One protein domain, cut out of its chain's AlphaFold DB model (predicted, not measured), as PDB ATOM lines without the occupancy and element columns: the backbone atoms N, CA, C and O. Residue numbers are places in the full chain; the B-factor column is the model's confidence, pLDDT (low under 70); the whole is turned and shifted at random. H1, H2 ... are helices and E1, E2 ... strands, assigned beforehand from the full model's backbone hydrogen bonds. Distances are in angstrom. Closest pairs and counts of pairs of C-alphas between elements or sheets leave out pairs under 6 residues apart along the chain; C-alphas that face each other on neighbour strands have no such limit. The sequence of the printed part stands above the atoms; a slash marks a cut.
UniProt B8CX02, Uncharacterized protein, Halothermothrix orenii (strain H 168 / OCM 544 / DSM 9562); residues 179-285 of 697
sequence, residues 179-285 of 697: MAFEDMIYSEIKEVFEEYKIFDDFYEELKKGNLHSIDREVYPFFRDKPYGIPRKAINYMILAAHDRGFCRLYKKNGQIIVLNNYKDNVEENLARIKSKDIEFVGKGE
ATOM      1  N   MET A 179     -27.014  22.602 -14.524       37.84
ATOM      2  CA  MET A 179     -27.027  21.600 -15.608       37.84
ATOM      3  C   MET A 179     -27.004  22.219 -17.015       37.84
ATOM      4  O   MET A 179     -26.260  21.749 -17.865       37.84
ATOM      5  N   ALA A 180     -27.761  23.295 -17.271       41.84
ATOM      6  CA  ALA A 180     -27.801  23.923 -18.600       41.84
ATOM      7  C   ALA A 180     -26.470  24.612 -18.960       41.84
ATOM      8  O   ALA A 180     -26.055  24.624 -20.116       41.84
ATOM      9  N   PHE A 181     -25.783  25.151 -17.951       39.56
ATOM     10  CA  PHE A 181     -24.453  25.746 -18.076       39.56
ATOM     11  C   PHE A 181     -23.369  24.692 -18.362       39.56
ATOM     12  O   PHE A 181     -22.487  24.909 -19.191       39.56
ATOM     13  N   GLU A 182     -23.455  23.531 -17.712       44.81
ATOM     14  CA  GLU A 182     -22.528  22.414 -17.913       44.81
ATOM     15  C   GLU A 182     -22.739  21.718 -19.264       44.81
ATOM     16  O   GLU A 182     -21.756  21.405 -19.934       44.81
ATOM     17  N   ASP A 183     -23.989  21.571 -19.717       45.62
ATOM     18  CA  ASP A 183     -24.318  21.045 -21.047       45.62
ATOM     19  C   ASP A 183     -23.821  21.965 -22.180       45.62
ATOM     20  O   ASP A 183     -23.345  21.472 -23.204       45.62
ATOM     21  N   MET A 184     -23.865  23.291 -21.986       46.06
ATOM     22  CA  MET A 184     -23.381  24.277 -22.963       46.06
ATOM     23  C   MET A 184     -21.847  24.332 -23.027       46.06
ATOM     24  O   MET A 184     -21.268  24.255 -24.109       46.06
ATOM     25  N   ILE A 185     -21.162  24.374 -21.875       49.50
ATOM     26  CA  ILE A 185     -19.693  24.275 -21.826       49.50
ATOM     27  C   ILE A 185     -19.237  22.942 -22.425       49.50
ATOM     28  O   ILE A 185     -18.249  22.895 -23.153       49.50
ATOM     29  N   TYR A 186     -19.966  21.855 -22.167       51.09
ATOM     30  CA  TYR A 186     -19.683  20.553 -22.754       51.09
ATOM     31  C   TYR A 186     -19.909  20.530 -24.271       51.09
ATOM     32  O   TYR A 186     -19.081  19.947 -24.969       51.09
ATOM     33  N   SER A 187     -20.963  21.164 -24.808       52.34
ATOM     34  CA  SER A 187     -21.189  21.230 -26.261       52.34
ATOM     35  C   SER A 187     -20.148  22.093 -26.973       52.34
ATOM     36  O   SER A 187     -19.665  21.708 -28.033       52.34
ATOM     37  N   GLU A 188     -19.738  23.209 -26.373       53.69
ATOM     38  CA  GLU A 188     -18.725  24.103 -26.942       53.69
ATOM     39  C   GLU A 188     -17.310  23.516 -26.848       53.69
ATOM     40  O   GLU A 188     -16.549  23.568 -27.815       53.69
ATOM     41  N   ILE A 189     -16.947  22.898 -25.717       54.44
ATOM     42  CA  ILE A 189     -15.680  22.163 -25.573       54.44
ATOM     43  C   ILE A 189     -15.655  20.959 -26.522       54.44
ATOM     44  O   ILE A 189     -14.616  20.662 -27.108       54.44
ATOM     45  N   LYS A 190     -16.796  20.285 -26.711       54.66
ATOM     46  CA  LYS A 190     -16.959  19.196 -27.678       54.66
ATOM     47  C   LYS A 190     -16.691  19.660 -29.105       54.66
ATOM     48  O   LYS A 190     -15.878  19.028 -29.770       54.66
ATOM     49  N   GLU A 191     -17.352  20.723 -29.561       55.66
ATOM     50  CA  GLU A 191     -17.161  21.246 -30.919       55.66
ATOM     51  C   GLU A 191     -15.705  21.645 -31.152       55.66
ATOM     52  O   GLU A 191     -15.136  21.313 -32.185       55.66
ATOM     53  N   VAL A 192     -15.062  22.263 -30.156       55.22
ATOM     54  CA  VAL A 192     -13.640  22.615 -30.228       55.22
ATOM     55  C   VAL A 192     -12.756  21.365 -30.268       55.22
ATOM     56  O   VAL A 192     -11.879  21.250 -31.116       55.22
ATOM     57  N   PHE A 193     -12.952  20.382 -29.396       60.41
ATOM     58  CA  PHE A 193     -12.096  19.194 -29.407       60.41
ATOM     59  C   PHE A 193     -12.281  18.319 -30.656       60.41
ATOM     60  O   PHE A 193     -11.313  17.689 -31.088       60.41
ATOM     61  N   GLU A 194     -13.476  18.311 -31.252       58.69
ATOM     62  CA  GLU A 194     -13.766  17.647 -32.530       58.69
ATOM     63  C   GLU A 194     -13.185  18.431 -33.726       58.69
ATOM     64  O   GLU A 194     -12.570  17.827 -34.603       58.69
ATOM     65  N   GLU A 195     -13.281  19.767 -33.737       53.88
ATOM     66  CA  GLU A 195     -12.725  20.636 -34.793       53.88
ATOM     67  C   GLU A 195     -11.187  20.564 -34.863       53.88
ATOM     68  O   GLU A 195     -10.611  20.603 -35.951       53.88
ATOM     69  N   TYR A 196     -10.515  20.406 -33.717       55.97
ATOM     70  CA  TYR A 196      -9.049  20.421 -33.618       55.97
ATOM     71  C   TYR A 196      -8.397  19.043 -33.497       55.97
ATOM     72  O   TYR A 196      -7.201  18.975 -33.230       55.97
ATOM     73  N   LYS A 197      -9.153  17.950 -33.682       69.56
ATOM     74  CA  LYS A 197      -8.643  16.570 -33.555       69.56
ATOM     75  C   LYS A 197      -7.953  16.279 -32.211       69.56
ATOM     76  O   LYS A 197      -7.204  15.319 -32.088       69.56
ATOM     77  N   ILE A 198      -8.250  17.055 -31.165       72.12
ATOM     78  CA  ILE A 198      -7.637  16.898 -29.834       72.12
ATOM     79  C   ILE A 198      -8.015  15.540 -29.229       72.12
ATOM     80  O   ILE A 198      -7.202  14.917 -28.549       72.12
ATOM     81  N   PHE A 199      -9.225  15.046 -29.513       70.62
ATOM     82  CA  PHE A 199      -9.615  13.682 -29.155       70.62
ATOM     83  C   PHE A 199      -8.826  12.616 -29.923       70.62
ATOM     84  O   PHE A 199      -8.532  11.575 -29.337       70.62
ATOM     85  N   ASP A 200      -8.454  12.868 -31.182       75.75
ATOM     86  CA  ASP A 200      -7.612  11.948 -31.952       75.75
ATOM     87  C   ASP A 200      -6.207  11.903 -31.345       75.75
ATOM     88  O   ASP A 200      -5.690  10.818 -31.100       75.75
ATOM     89  N   ASP A 201      -5.627  13.054 -30.992       79.00
ATOM     90  CA  ASP A 201      -4.314  13.124 -30.340       79.00
ATOM     91  C   ASP A 201      -4.324  12.508 -28.932       79.00
ATOM     92  O   ASP A 201      -3.385  11.812 -28.548       79.00
ATOM     93  N   PHE A 202      -5.408  12.697 -28.171       79.19
ATOM     94  CA  PHE A 202      -5.644  11.993 -26.905       79.19
ATOM     95  C   PHE A 202      -5.709  10.490 -27.101       79.19
ATOM     96  O   PHE A 202      -5.092   9.740 -26.349       79.19
ATOM     97  N   TYR A 203      -6.412  10.041 -28.129       75.38
ATOM     98  CA  TYR A 203      -6.527   8.629 -28.427       75.38
ATOM     99  C   TYR A 203      -5.205   8.023 -28.922       75.38
ATOM    100  O   TYR A 203      -4.852   6.925 -28.496       75.38
ATOM    101  N   GLU A 204      -4.444   8.724 -29.767       80.00
ATOM    102  CA  GLU A 204      -3.102   8.314 -30.195       80.00
ATOM    103  C   GLU A 204      -2.118   8.263 -29.023       80.00
ATOM    104  O   GLU A 204      -1.309   7.340 -28.946       80.00
ATOM    105  N   GLU A 205      -2.208   9.193 -28.070       81.38
ATOM    106  CA  GLU A 205      -1.392   9.140 -26.857       81.38
ATOM    107  C   GLU A 205      -1.759   7.929 -25.997       81.38
ATOM    108  O   GLU A 205      -0.885   7.152 -25.611       81.38
ATOM    109  N   LEU A 206      -3.060   7.675 -25.806       79.44
ATOM    110  CA  LEU A 206      -3.531   6.482 -25.106       79.44
ATOM    111  C   LEU A 206      -3.110   5.173 -25.795       79.44
ATOM    112  O   LEU A 206      -3.012   4.158 -25.117       79.44
ATOM    113  N   LYS A 207      -2.827   5.158 -27.106       77.69
ATOM    114  CA  LYS A 207      -2.319   3.962 -27.808       77.69
ATOM    115  C   LYS A 207      -0.856   3.634 -27.501       77.69
ATOM    116  O   LYS A 207      -0.452   2.499 -27.737       77.69
ATOM    117  N   LYS A 208      -0.060   4.583 -26.999       76.19
ATOM    118  CA  LYS A 208       1.386   4.390 -26.762       76.19
ATOM    119  C   LYS A 208       1.705   3.532 -25.534       76.19
ATOM    120  O   LYS A 208       2.859   3.167 -25.334       76.19
ATOM    121  N   GLY A 209       0.702   3.195 -24.728       67.19
ATOM    122  CA  GLY A 209       0.846   2.377 -23.527       67.19
ATOM    123  C   GLY A 209      -0.506   1.923 -22.982       67.19
ATOM    124  O   GLY A 209      -1.540   2.484 -23.332       67.19
ATOM    125  N   ASN A 210      -0.509   0.903 -22.121       71.25
ATOM    126  CA  ASN A 210      -1.754   0.314 -21.606       71.25
ATOM    127  C   ASN A 210      -2.447   1.199 -20.551       71.25
ATOM    128  O   ASN A 210      -3.674   1.199 -20.454       71.25
ATOM    129  N   LEU A 211      -1.670   1.958 -19.774       84.00
ATOM    130  CA  LEU A 211      -2.117   2.811 -18.671       84.00
ATOM    131  C   LEU A 211      -1.252   4.071 -18.632       84.00
ATOM    132  O   LEU A 211      -0.030   3.958 -18.640       84.00
ATOM    133  N   HIS A 212      -1.889   5.237 -18.536       88.31
ATOM    134  CA  HIS A 212      -1.228   6.539 -18.466       88.31
ATOM    135  C   HIS A 212      -1.605   7.255 -17.174       88.31
ATOM    136  O   HIS A 212      -2.785   7.409 -16.853       88.31
ATOM    137  N   SER A 213      -0.613   7.716 -16.421       89.38
ATOM    138  CA  SER A 213      -0.817   8.552 -15.244       89.38
ATOM    139  C   SER A 213      -1.410   9.894 -15.660       89.38
ATOM    140  O   SER A 213      -0.816  10.641 -16.443       89.38
ATOM    141  N   ILE A 214      -2.558  10.246 -15.075       88.50
ATOM    142  CA  ILE A 214      -3.223  11.517 -15.382       88.50
ATOM    143  C   ILE A 214      -2.305  12.696 -15.023       88.50
ATOM    144  O   ILE A 214      -2.216  13.666 -15.773       88.50
ATOM    145  N   ASP A 215      -1.590  12.603 -13.897       86.31
ATOM    146  CA  ASP A 215      -0.706  13.660 -13.394       86.31
ATOM    147  C   ASP A 215       0.636  13.752 -14.114       86.31
ATOM    148  O   ASP A 215       1.138  14.858 -14.310       86.31
ATOM    149  N   ARG A 216       1.241  12.608 -14.446       87.44
ATOM    150  CA  ARG A 216       2.641  12.558 -14.895       87.44
ATOM    151  C   ARG A 216       2.795  12.484 -16.405       87.44
ATOM    152  O   ARG A 216       3.839  12.877 -16.907       87.44
ATOM    153  N   GLU A 217       1.783  11.990 -17.108       87.38
ATOM    154  CA  GLU A 217       1.873  11.721 -18.544       87.38
ATOM    155  C   GLU A 217       0.823  12.535 -19.293       87.38
ATOM    156  O   GLU A 217       1.168  13.436 -20.056       87.38
ATOM    157  N   VAL A 218      -0.459  12.316 -18.992       86.31
ATOM    158  CA  VAL A 218      -1.561  12.952 -19.731       86.31
ATOM    159  C   VAL A 218      -1.576  14.464 -19.532       86.31
ATOM    160  O   VAL A 218      -1.636  15.214 -20.504       86.31
ATOM    161  N   TYR A 219      -1.507  14.946 -18.288       86.69
ATOM    162  CA  TYR A 219      -1.542  16.384 -18.033       86.69
ATOM    163  C   TYR A 219      -0.358  17.133 -18.672       86.69
ATOM    164  O   TYR A 219      -0.624  18.084 -19.411       86.69
ATOM    165  N   PRO A 220       0.911  16.720 -18.474       86.44
ATOM    166  CA  PRO A 220       2.049  17.340 -19.152       86.44
ATOM    167  C   PRO A 220       1.950  17.270 -20.677       86.44
ATOM    168  O   PRO A 220       2.234  18.262 -21.340       86.44
ATOM    169  N   PHE A 221       1.465  16.159 -21.249       84.00
ATOM    170  CA  PHE A 221       1.314  16.023 -22.700       84.00
ATOM    171  C   PHE A 221       0.429  17.126 -23.306       84.00
ATOM    172  O   PHE A 221       0.861  17.824 -24.224       84.00
ATOM    173  N   PHE A 222      -0.766  17.352 -22.747       81.38
ATOM    174  CA  PHE A 222      -1.688  18.397 -23.222       81.38
ATOM    175  C   PHE A 222      -1.312  19.812 -22.777       81.38
ATOM    176  O   PHE A 222      -1.764  20.798 -23.371       81.38
ATOM    177  N   ARG A 223      -0.504  19.930 -21.719       82.06
ATOM    178  CA  ARG A 223      -0.020  21.215 -21.216       82.06
ATOM    179  C   ARG A 223       1.158  21.743 -22.033       82.06
ATOM    180  O   ARG A 223       1.172  22.932 -22.349       82.06
ATOM    181  N   ASP A 224       2.106  20.876 -22.384       78.00
ATOM    182  CA  ASP A 224       3.419  21.258 -22.915       78.00
ATOM    183  C   ASP A 224       3.523  21.146 -24.450       78.00
ATOM    184  O   ASP A 224       4.388  21.789 -25.056       78.00
ATOM    185  N   LYS A 225       2.627  20.399 -25.114       59.34
ATOM    186  CA  LYS A 225       2.552  20.273 -26.584       59.34
ATOM    187  C   LYS A 225       1.129  20.538 -27.094       59.34
ATOM    188  O   LYS A 225       0.167  20.254 -26.394       59.34
ATOM    189  N   PRO A 226       0.983  21.061 -28.321       60.34
ATOM    190  CA  PRO A 226       0.711  22.472 -28.651       60.34
ATOM    191  C   PRO A 226      -0.528  23.140 -28.005       60.34
ATOM    192  O   PRO A 226      -0.758  24.318 -28.263       60.34
ATOM    193  N   TYR A 227      -1.316  22.446 -27.183       70.50
ATOM    194  CA  TYR A 227      -2.668  22.868 -26.811       70.50
ATOM    195  C   TYR A 227      -2.749  23.787 -25.581       70.50
ATOM    196  O   TYR A 227      -3.688  24.570 -25.465       70.50
ATOM    197  N   GLY A 228      -1.792  23.714 -24.643       76.56
ATOM    198  CA  GLY A 228      -1.759  24.588 -23.458       76.56
ATOM    199  C   GLY A 228      -2.949  24.420 -22.500       76.56
ATOM    200  O   GLY A 228      -3.249  25.335 -21.726       76.56
ATOM    201  N   ILE A 229      -3.631  23.270 -22.536       78.19
ATOM    202  CA  ILE A 229      -4.945  23.077 -21.905       78.19
ATOM    203  C   ILE A 229      -4.820  23.128 -20.368       78.19
ATOM    204  O   ILE A 229      -3.926  22.498 -19.792       78.19
ATOM    205  N   PRO A 230      -5.692  23.871 -19.657       79.31
ATOM    206  CA  PRO A 230      -5.685  23.906 -18.198       79.31
ATOM    207  C   PRO A 230      -6.148  22.573 -17.595       79.31
ATOM    208  O   PRO A 230      -7.006  21.880 -18.145       79.31
ATOM    209  N   ARG A 231      -5.645  22.238 -16.397       80.38
ATOM    210  CA  ARG A 231      -5.906  20.942 -15.744       80.38
ATOM    211  C   ARG A 231      -7.391  20.604 -15.618       80.38
ATOM    212  O   ARG A 231      -7.789  19.465 -15.839       80.38
ATOM    213  N   LYS A 232      -8.213  21.600 -15.274       78.44
ATOM    214  CA  LYS A 232      -9.663  21.433 -15.130       78.44
ATOM    215  C   LYS A 232     -10.293  20.941 -16.441       78.44
ATOM    216  O   LYS A 232     -11.072  19.998 -16.402       78.44
ATOM    217  N   ALA A 233      -9.900  21.513 -17.581       76.44
ATOM    218  CA  ALA A 233     -10.390  21.108 -18.898       76.44
ATOM    219  C   ALA A 233      -9.909  19.701 -19.300       76.44
ATOM    220  O   ALA A 233     -10.690  18.943 -19.862       76.44
ATOM    221  N   ILE A 234      -8.684  19.303 -18.929       81.56
ATOM    222  CA  ILE A 234      -8.192  17.925 -19.133       81.56
ATOM    223  C   ILE A 234      -9.016  16.915 -18.327       81.56
ATOM    224  O   ILE A 234      -9.393  15.876 -18.856       81.56
ATOM    225  N   ASN A 235      -9.368  17.225 -17.076       83.75
ATOM    226  CA  ASN A 235     -10.223  16.338 -16.282       83.75
ATOM    227  C   ASN A 235     -11.619  16.173 -16.917       83.75
ATOM    228  O   ASN A 235     -12.118  15.053 -16.987       83.75
ATOM    229  N   TYR A 236     -12.231  17.252 -17.427       79.94
ATOM    230  CA  TYR A 236     -13.487  17.151 -18.187       79.94
ATOM    231  C   TYR A 236     -13.320  16.329 -19.467       79.94
ATOM    232  O   TYR A 236     -14.171  15.499 -19.763       79.94
ATOM    233  N   MET A 237     -12.220  16.516 -20.200       80.12
ATOM    234  CA  MET A 237     -11.914  15.742 -21.406       80.12
ATOM    235  C   MET A 237     -11.799  14.246 -21.104       80.12
ATOM    236  O   MET A 237     -12.354  13.437 -21.837       80.12
ATOM    237  N   ILE A 238     -11.136  13.873 -20.005       85.00
ATOM    238  CA  ILE A 238     -10.999  12.479 -19.566       85.00
ATOM    239  C   ILE A 238     -12.366  11.879 -19.233       85.00
ATOM    240  O   ILE A 238     -12.679  10.783 -19.691       85.00
ATOM    241  N   LEU A 239     -13.204  12.594 -18.479       82.00
ATOM    242  CA  LEU A 239     -14.542  12.099 -18.153       82.00
ATOM    243  C   LEU A 239     -15.447  12.018 -19.393       82.00
ATOM    244  O   LEU A 239     -16.196  11.056 -19.537       82.00
ATOM    245  N   ALA A 240     -15.340  12.978 -20.314       77.94
ATOM    246  CA  ALA A 240     -16.037  12.967 -21.597       77.94
ATOM    247  C   ALA A 240     -15.590  11.794 -22.480       77.94
ATOM    248  O   ALA A 240     -16.417  11.117 -23.090       77.94
ATOM    249  N   ALA A 241     -14.282  11.534 -22.538       79.44
ATOM    250  CA  ALA A 241     -13.710  10.405 -23.257       79.44
ATOM    251  C   ALA A 241     -14.181   9.075 -22.655       79.44
ATOM    252  O   ALA A 241     -14.581   8.180 -23.399       79.44
ATOM    253  N   HIS A 242     -14.228   8.972 -21.328       82.19
ATOM    254  CA  HIS A 242     -14.780   7.816 -20.628       82.19
ATOM    255  C   HIS A 242     -16.275   7.628 -20.929       82.19
ATOM    256  O   HIS A 242     -16.686   6.543 -21.332       82.19
ATOM    257  N   ASP A 243     -17.094   8.682 -20.825       76.88
ATOM    258  CA  ASP A 243     -18.534   8.605 -21.118       76.88
ATOM    259  C   ASP A 243     -18.816   8.213 -22.574       76.88
ATOM    260  O   ASP A 243     -19.819   7.560 -22.861       76.88
ATOM    261  N   ARG A 244     -17.929   8.553 -23.511       74.62
ATOM    262  CA  ARG A 244     -18.029   8.117 -24.912       74.62
ATOM    263  C   ARG A 244     -17.447   6.725 -25.165       74.62
ATOM    264  O   ARG A 244     -17.633   6.184 -26.251       74.62
ATOM    265  N   GLY A 245     -16.792   6.126 -24.172       75.25
ATOM    266  CA  GLY A 245     -16.158   4.818 -24.282       75.25
ATOM    267  C   GLY A 245     -14.843   4.834 -25.064       75.25
ATOM    268  O   GLY A 245     -14.514   3.834 -25.697       75.25
ATOM    269  N   PHE A 246     -14.120   5.955 -25.059       79.62
ATOM    270  CA  PHE A 246     -12.778   6.072 -25.641       79.62
ATOM    271  C   PHE A 246     -11.662   5.696 -24.662       79.62
ATOM    272  O   PHE A 246     -10.546   5.420 -25.097       79.62
ATOM    273  N   CYS A 247     -11.940   5.720 -23.357       84.12
ATOM    274  CA  CYS A 247     -10.969   5.368 -22.332       84.12
ATOM    275  C   CYS A 247     -11.630   4.772 -21.083       84.12
ATOM    276  O   CYS A 247     -12.836   4.905 -20.866       84.12
ATOM    277  N   ARG A 248     -10.811   4.133 -20.247       86.50
ATOM    278  CA  ARG A 248     -11.141   3.626 -18.915       86.50
ATOM    279  C   ARG A 248     -10.358   4.344 -17.840       86.50
ATOM    280  O   ARG A 248      -9.235   4.791 -18.067       86.50
ATOM    281  N   LEU A 249     -10.958   4.403 -16.661       87.62
ATOM    282  CA  LEU A 249     -10.402   5.056 -15.486       87.62
ATOM    283  C   LEU A 249      -9.989   4.005 -14.466       87.62
ATOM    284  O   LEU A 249     -10.725   3.047 -14.223       87.62
ATOM    285  N   TYR A 250      -8.824   4.202 -13.859       85.94
ATOM    286  CA  TYR A 250      -8.232   3.237 -12.944       85.94
ATOM    287  C   TYR A 250      -7.738   3.909 -11.662       85.94
ATOM    288  O   TYR A 250      -7.228   5.037 -11.662       85.94
ATOM    289  N   LYS A 251      -7.868   3.173 -10.558       87.81
ATOM    290  CA  LYS A 251      -7.251   3.483  -9.266       87.81
ATOM    291  C   LYS A 251      -5.747   3.214  -9.305       87.81
ATOM    292  O   LYS A 251      -5.242   2.515 -10.182       87.81
ATOM    293  N   LYS A 252      -5.047   3.657  -8.258       83.06
ATOM    294  CA  LYS A 252      -3.623   3.367  -8.039       83.06
ATOM    295  C   LYS A 252      -3.262   1.879  -8.049       83.06
ATOM    296  O   LYS A 252      -2.192   1.500  -8.509       83.06
ATOM    297  N   ASN A 253      -4.147   1.038  -7.523       80.50
ATOM    298  CA  ASN A 253      -3.966  -0.414  -7.467       80.50
ATOM    299  C   ASN A 253      -4.358  -1.126  -8.778       80.50
ATOM    300  O   ASN A 253      -4.417  -2.351  -8.797       80.50
ATOM    301  N   GLY A 254      -4.672  -0.379  -9.843       77.19
ATOM    302  CA  GLY A 254      -5.098  -0.925 -11.131       77.19
ATOM    303  C   GLY A 254      -6.563  -1.362 -11.190       77.19
ATOM    304  O   GLY A 254      -6.994  -1.855 -12.228       77.19
ATOM    305  N   GLN A 255      -7.353  -1.178 -10.125       80.06
ATOM    306  CA  GLN A 255      -8.792  -1.459 -10.167       80.06
ATOM    307  C   GLN A 255      -9.520  -0.471 -11.073       80.06
ATOM    308  O   GLN A 255      -9.276   0.736 -11.014       80.06
ATOM    309  N   ILE A 256     -10.457  -0.987 -11.865       81.12
ATOM    310  CA  ILE A 256     -11.287  -0.184 -12.759       81.12
ATOM    311  C   ILE A 256     -12.316   0.591 -11.953       81.12
ATOM    312  O   ILE A 256     -12.862   0.119 -10.954       81.12
ATOM    313  N   ILE A 257     -12.568   1.813 -12.397       77.62
ATOM    314  CA  ILE A 257     -13.553   2.699 -11.809       77.62
ATOM    315  C   ILE A 257     -14.714   2.821 -12.781       77.62
ATOM    316  O   ILE A 257     -14.590   3.444 -13.832       77.62
ATOM    317  N   VAL A 258     -15.854   2.263 -12.389       70.50
ATOM    318  CA  VAL A 258     -17.124   2.483 -13.080       70.50
ATOM    319  C   VAL A 258     -17.727   3.785 -12.553       70.50
ATOM    320  O   VAL A 258     -17.925   3.952 -11.346       70.50
ATOM    321  N   LEU A 259     -17.967   4.740 -13.452       70.06
ATOM    322  CA  LEU A 259     -18.670   5.983 -13.132       70.06
ATOM    323  C   LEU A 259     -20.155   5.815 -13.464       70.06
ATOM    324  O   LEU A 259     -20.518   5.727 -14.637       70.06
ATOM    325  N   ASN A 260     -21.012   5.785 -12.445       56.19
ATOM    326  CA  ASN A 260     -22.461   5.735 -12.643       56.19
ATOM    327  C   ASN A 260     -22.975   7.116 -13.076       56.19
ATOM    328  O   ASN A 260     -22.639   8.115 -12.443       56.19
ATOM    329  N   ASN A 261     -23.770   7.153 -14.153       58.62
ATOM    330  CA  ASN A 261     -24.411   8.343 -14.729       58.62
ATOM    331  C   ASN A 261     -23.534   9.605 -14.735       58.62
ATOM    332  O   ASN A 261     -23.712  10.525 -13.938       58.62
ATOM    333  N   TYR A 262     -22.627   9.678 -15.715       57.53
ATOM    334  CA  TYR A 262     -21.764  10.841 -15.951       57.53
ATOM    335  C   TYR A 262     -22.522  12.180 -15.921       57.53
ATOM    336  O   TYR A 262     -22.004  13.137 -15.357       57.53
ATOM    337  N   LYS A 263     -23.744  12.234 -16.470       56.88
ATOM    338  CA  LYS A 263     -24.553  13.461 -16.547       56.88
ATOM    339  C   LYS A 263     -25.074  13.964 -15.202       56.88
ATOM    340  O   LYS A 263     -25.250  15.166 -15.054       56.88
ATOM    341  N   ASP A 264     -25.289  13.072 -14.239       55.62
ATOM    342  CA  ASP A 264     -25.960  13.431 -12.988       55.62
ATOM    343  C   ASP A 264     -24.952  13.825 -11.892       55.62
ATOM    344  O   ASP A 264     -25.309  14.542 -10.965       55.62
ATOM    345  N   ASN A 265     -23.678  13.411 -12.018       68.56
ATOM    346  CA  ASN A 265     -22.663  13.519 -10.957       68.56
ATOM    347  C   ASN A 265     -21.287  14.008 -11.458       68.56
ATOM    348  O   ASN A 265     -20.235  13.509 -11.046       68.56
ATOM    349  N   VAL A 266     -21.256  14.983 -12.373       71.00
ATOM    350  CA  VAL A 266     -20.002  15.506 -12.951       71.00
ATOM    351  C   VAL A 266     -19.050  16.037 -11.867       71.00
ATOM    352  O   VAL A 266     -17.856  15.734 -11.895       71.00
ATOM    353  N   GLU A 267     -19.554  16.790 -10.885       71.31
ATOM    354  CA  GLU A 267     -18.722  17.372  -9.821       71.31
ATOM    355  C   GLU A 267     -18.116  16.327  -8.883       71.31
ATOM    356  O   GLU A 267     -16.943  16.440  -8.527       71.31
ATOM    357  N   GLU A 268     -18.876  15.289  -8.532       75.75
ATOM    358  CA  GLU A 268     -18.386  14.176  -7.718       75.75
ATOM    359  C   GLU A 268     -17.291  13.406  -8.467       75.75
ATOM    360  O   GLU A 268     -16.213  13.149  -7.931       75.75
ATOM    361  N   ASN A 269     -17.500  13.124  -9.753       76.75
ATOM    362  CA  ASN A 269     -16.512  12.441 -10.584       76.75
ATOM    363  C   ASN A 269     -15.235  13.278 -10.779       76.75
ATOM    364  O   ASN A 269     -14.123  12.747 -10.739       76.75
ATOM    365  N   LEU A 270     -15.359  14.602 -10.916       76.19
ATOM    366  CA  LEU A 270     -14.210  15.514 -10.927       76.19
ATOM    367  C   LEU A 270     -13.499  15.568  -9.576       76.19
ATOM    368  O   LEU A 270     -12.271  15.670  -9.547       76.19
ATOM    369  N   ALA A 271     -14.246  15.525  -8.470       75.69
ATOM    370  CA  ALA A 271     -13.679  15.456  -7.131       75.69
ATOM    371  C   ALA A 271     -12.850  14.179  -6.965       75.69
ATOM    372  O   ALA A 271     -11.732  14.276  -6.473       75.69
ATOM    373  N   ARG A 272     -13.313  13.040  -7.496       75.69
ATOM    374  CA  ARG A 272     -12.586  11.756  -7.501       75.69
ATOM    375  C   ARG A 272     -11.286  11.778  -8.316       75.69
ATOM    376  O   ARG A 272     -10.302  11.147  -7.936       75.69
ATOM    377  N   ILE A 273     -11.236  12.529  -9.422       75.69
ATOM    378  CA  ILE A 273      -9.971  12.760 -10.150       75.69
ATOM    379  C   ILE A 273      -9.031  13.643  -9.316       75.69
ATOM    380  O   ILE A 273      -7.827  13.407  -9.267       75.69
ATOM    381  N   LYS A 274      -9.562  14.673  -8.647       74.44
ATOM    382  CA  LYS A 274      -8.760  15.594  -7.823       74.44
ATOM    383  C   LYS A 274      -8.241  14.949  -6.535       74.44
ATOM    384  O   LYS A 274      -7.124  15.253  -6.132       74.44
ATOM    385  N   SER A 275      -9.028  14.076  -5.908       72.94
ATOM    386  CA  SER A 275      -8.671  13.336  -4.691       72.94
ATOM    387  C   SER A 275      -7.674  12.205  -4.945       72.94
ATOM    388  O   SER A 275      -7.208  11.603  -3.983       72.94
ATOM    389  N   LYS A 276      -7.318  11.943  -6.214       75.75
ATOM    390  CA  LYS A 276      -6.501  10.801  -6.653       75.75
ATOM    391  C   LYS A 276      -7.159   9.442  -6.410       75.75
ATOM    392  O   LYS A 276      -6.482   8.422  -6.386       75.75
ATOM    393  N   ASP A 277      -8.485   9.402  -6.310       76.75
ATOM    394  CA  ASP A 277      -9.200   8.129  -6.405       76.75
ATOM    395  C   ASP A 277      -9.104   7.567  -7.830       76.75
ATOM    396  O   ASP A 277      -9.037   6.356  -8.007       76.75
ATOM    397  N   ILE A 278      -9.046   8.441  -8.842       82.69
ATOM    398  CA  ILE A 278      -8.736   8.105 -10.238       82.69
ATOM    399  C   ILE A 278      -7.324   8.625 -10.549       82.69
ATOM    400  O   ILE A 278      -7.125   9.834 -10.659       82.69
ATOM    401  N   GLU A 279      -6.343   7.731 -10.698       86.06
ATOM    402  CA  GLU A 279      -4.936   8.113 -10.938       86.06
ATOM    403  C   GLU A 279      -4.471   7.855 -12.373       86.06
ATOM    404  O   GLU A 279      -3.575   8.545 -12.872       86.06
ATOM    405  N   PHE A 280      -5.079   6.874 -13.040       88.88
ATOM    406  CA  PHE A 280      -4.662   6.424 -14.362       88.88
ATOM    407  C   PHE A 280      -5.837   6.408 -15.336       88.88
ATOM    408  O   PHE A 280      -6.988   6.169 -14.965       88.88
ATOM    409  N   VAL A 281      -5.517   6.634 -16.606       88.44
ATOM    410  CA  VAL A 281      -6.424   6.481 -17.739       88.44
ATOM    411  C   VAL A 281      -5.785   5.547 -18.759       88.44
ATOM    412  O   VAL A 281      -4.604   5.659 -19.069       88.44
ATOM    413  N   GLY A 282      -6.555   4.596 -19.264       86.44
ATOM    414  CA  GLY A 282      -6.114   3.668 -20.304       86.44
ATOM    415  C   GLY A 282      -7.090   3.682 -21.465       86.44
ATOM    416  O   GLY A 282      -8.245   4.064 -21.302       86.44
ATOM    417  N   LYS A 283      -6.654   3.237 -22.643       82.69
ATOM    418  CA  LYS A 283      -7.541   3.074 -23.805       82.69
ATOM    419  C   LYS A 283      -8.701   2.105 -23.516       82.69
ATOM    420  O   LYS A 283      -9.814   2.309 -23.990       82.69
ATOM    421  N   GLY A 284      -8.435   1.083 -22.701       80.81
ATOM    422  CA  GLY A 284      -9.321  -0.061 -22.511       80.81
ATOM    423  C   GLY A 284      -9.271  -1.019 -23.702       80.81
ATOM    424  O   GLY A 284      -8.951  -0.632 -24.829       80.81
ATOM    425  N   GLU A 285      -9.571  -2.287 -23.446       84.94
ATOM    426  CA  GLU A 285      -9.645  -3.318 -24.479       84.94
ATOM    427  C   GLU A 285     -11.107  -3.613 -24.814       84.94
ATOM    428  O   GLU A 285     -11.970  -3.699 -23.935       84.94
TER     429      GLU A 285
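Overview. This is residues 179 to 285 of the 697 residues of an uncharacterized protein of Halothermothrix orenii (strain H 168 / OCM 544 / DSM 9562) (UniProt B8CX02). A compact, mostly helical body is built round H4, which lies in the middle with H2, H3, H5 and a small sheet of E1 and E2 placed about it. The long first helix, H1, makes a corner with H2 at one side of this body. The printed part has 107 residues with five named helices and two named strands, in the order H1 H2 H3 H4 E1 H5 E2; the strands are antiparallel. The radius of gyration of the C-alphas is 13.0 A, and the spans are 36 by 31 by 24 A.

Arrangement. Start at H1, residues 179 to 195, which is close but not clearly touching H2, residues 198 to 207; their closest C-alphas, those of Phe 193 and Phe 199, are 6.0 A apart. Go on to H3, residues 214 to 224, and H4, residues 231 to 243, which only just touch, with 3 pairs of C-alphas within 8 A, the closest those of Tyr 219 and Arg 231 at 6.7 A. E1, residues 248 to 250, is antiparallel to E2, residues 280 to 282; N 248 and O 282, 2.8 A apart, are within hydrogen-bond range. H5, residues 266 to 274, touches residues 235 to 239 of H4 alone, at a steep tilt of 63 degrees; the closest C-alphas are those of Asn 235 and Leu 270, 6.7 A apart. Every O i to N i+4 pair is within hydrogen-bond range in H1, H2, H4 and H5, and 4 of 7 in H3.

Along the chain. Find C-alpha 179 at (-27.027, 21.600, -15.608); from there H1 runs 23.9 A. H2 is 14.1 A long, H3 14.0 A, H4 18.5 A and H5 12.4 A. E2 ends at C-alpha 282, (-6.114, 3.668, -20.304).

Size, cuts and confidence. The C-alphas of Ala 180 and Gly 209 are farthest apart, at 36.2 A. The printed part has no cut; the link from E1 to H5 is long. Look for pLDDT under 70 at residues 179 to 197, 209, 225 to 226 and 260 to 265.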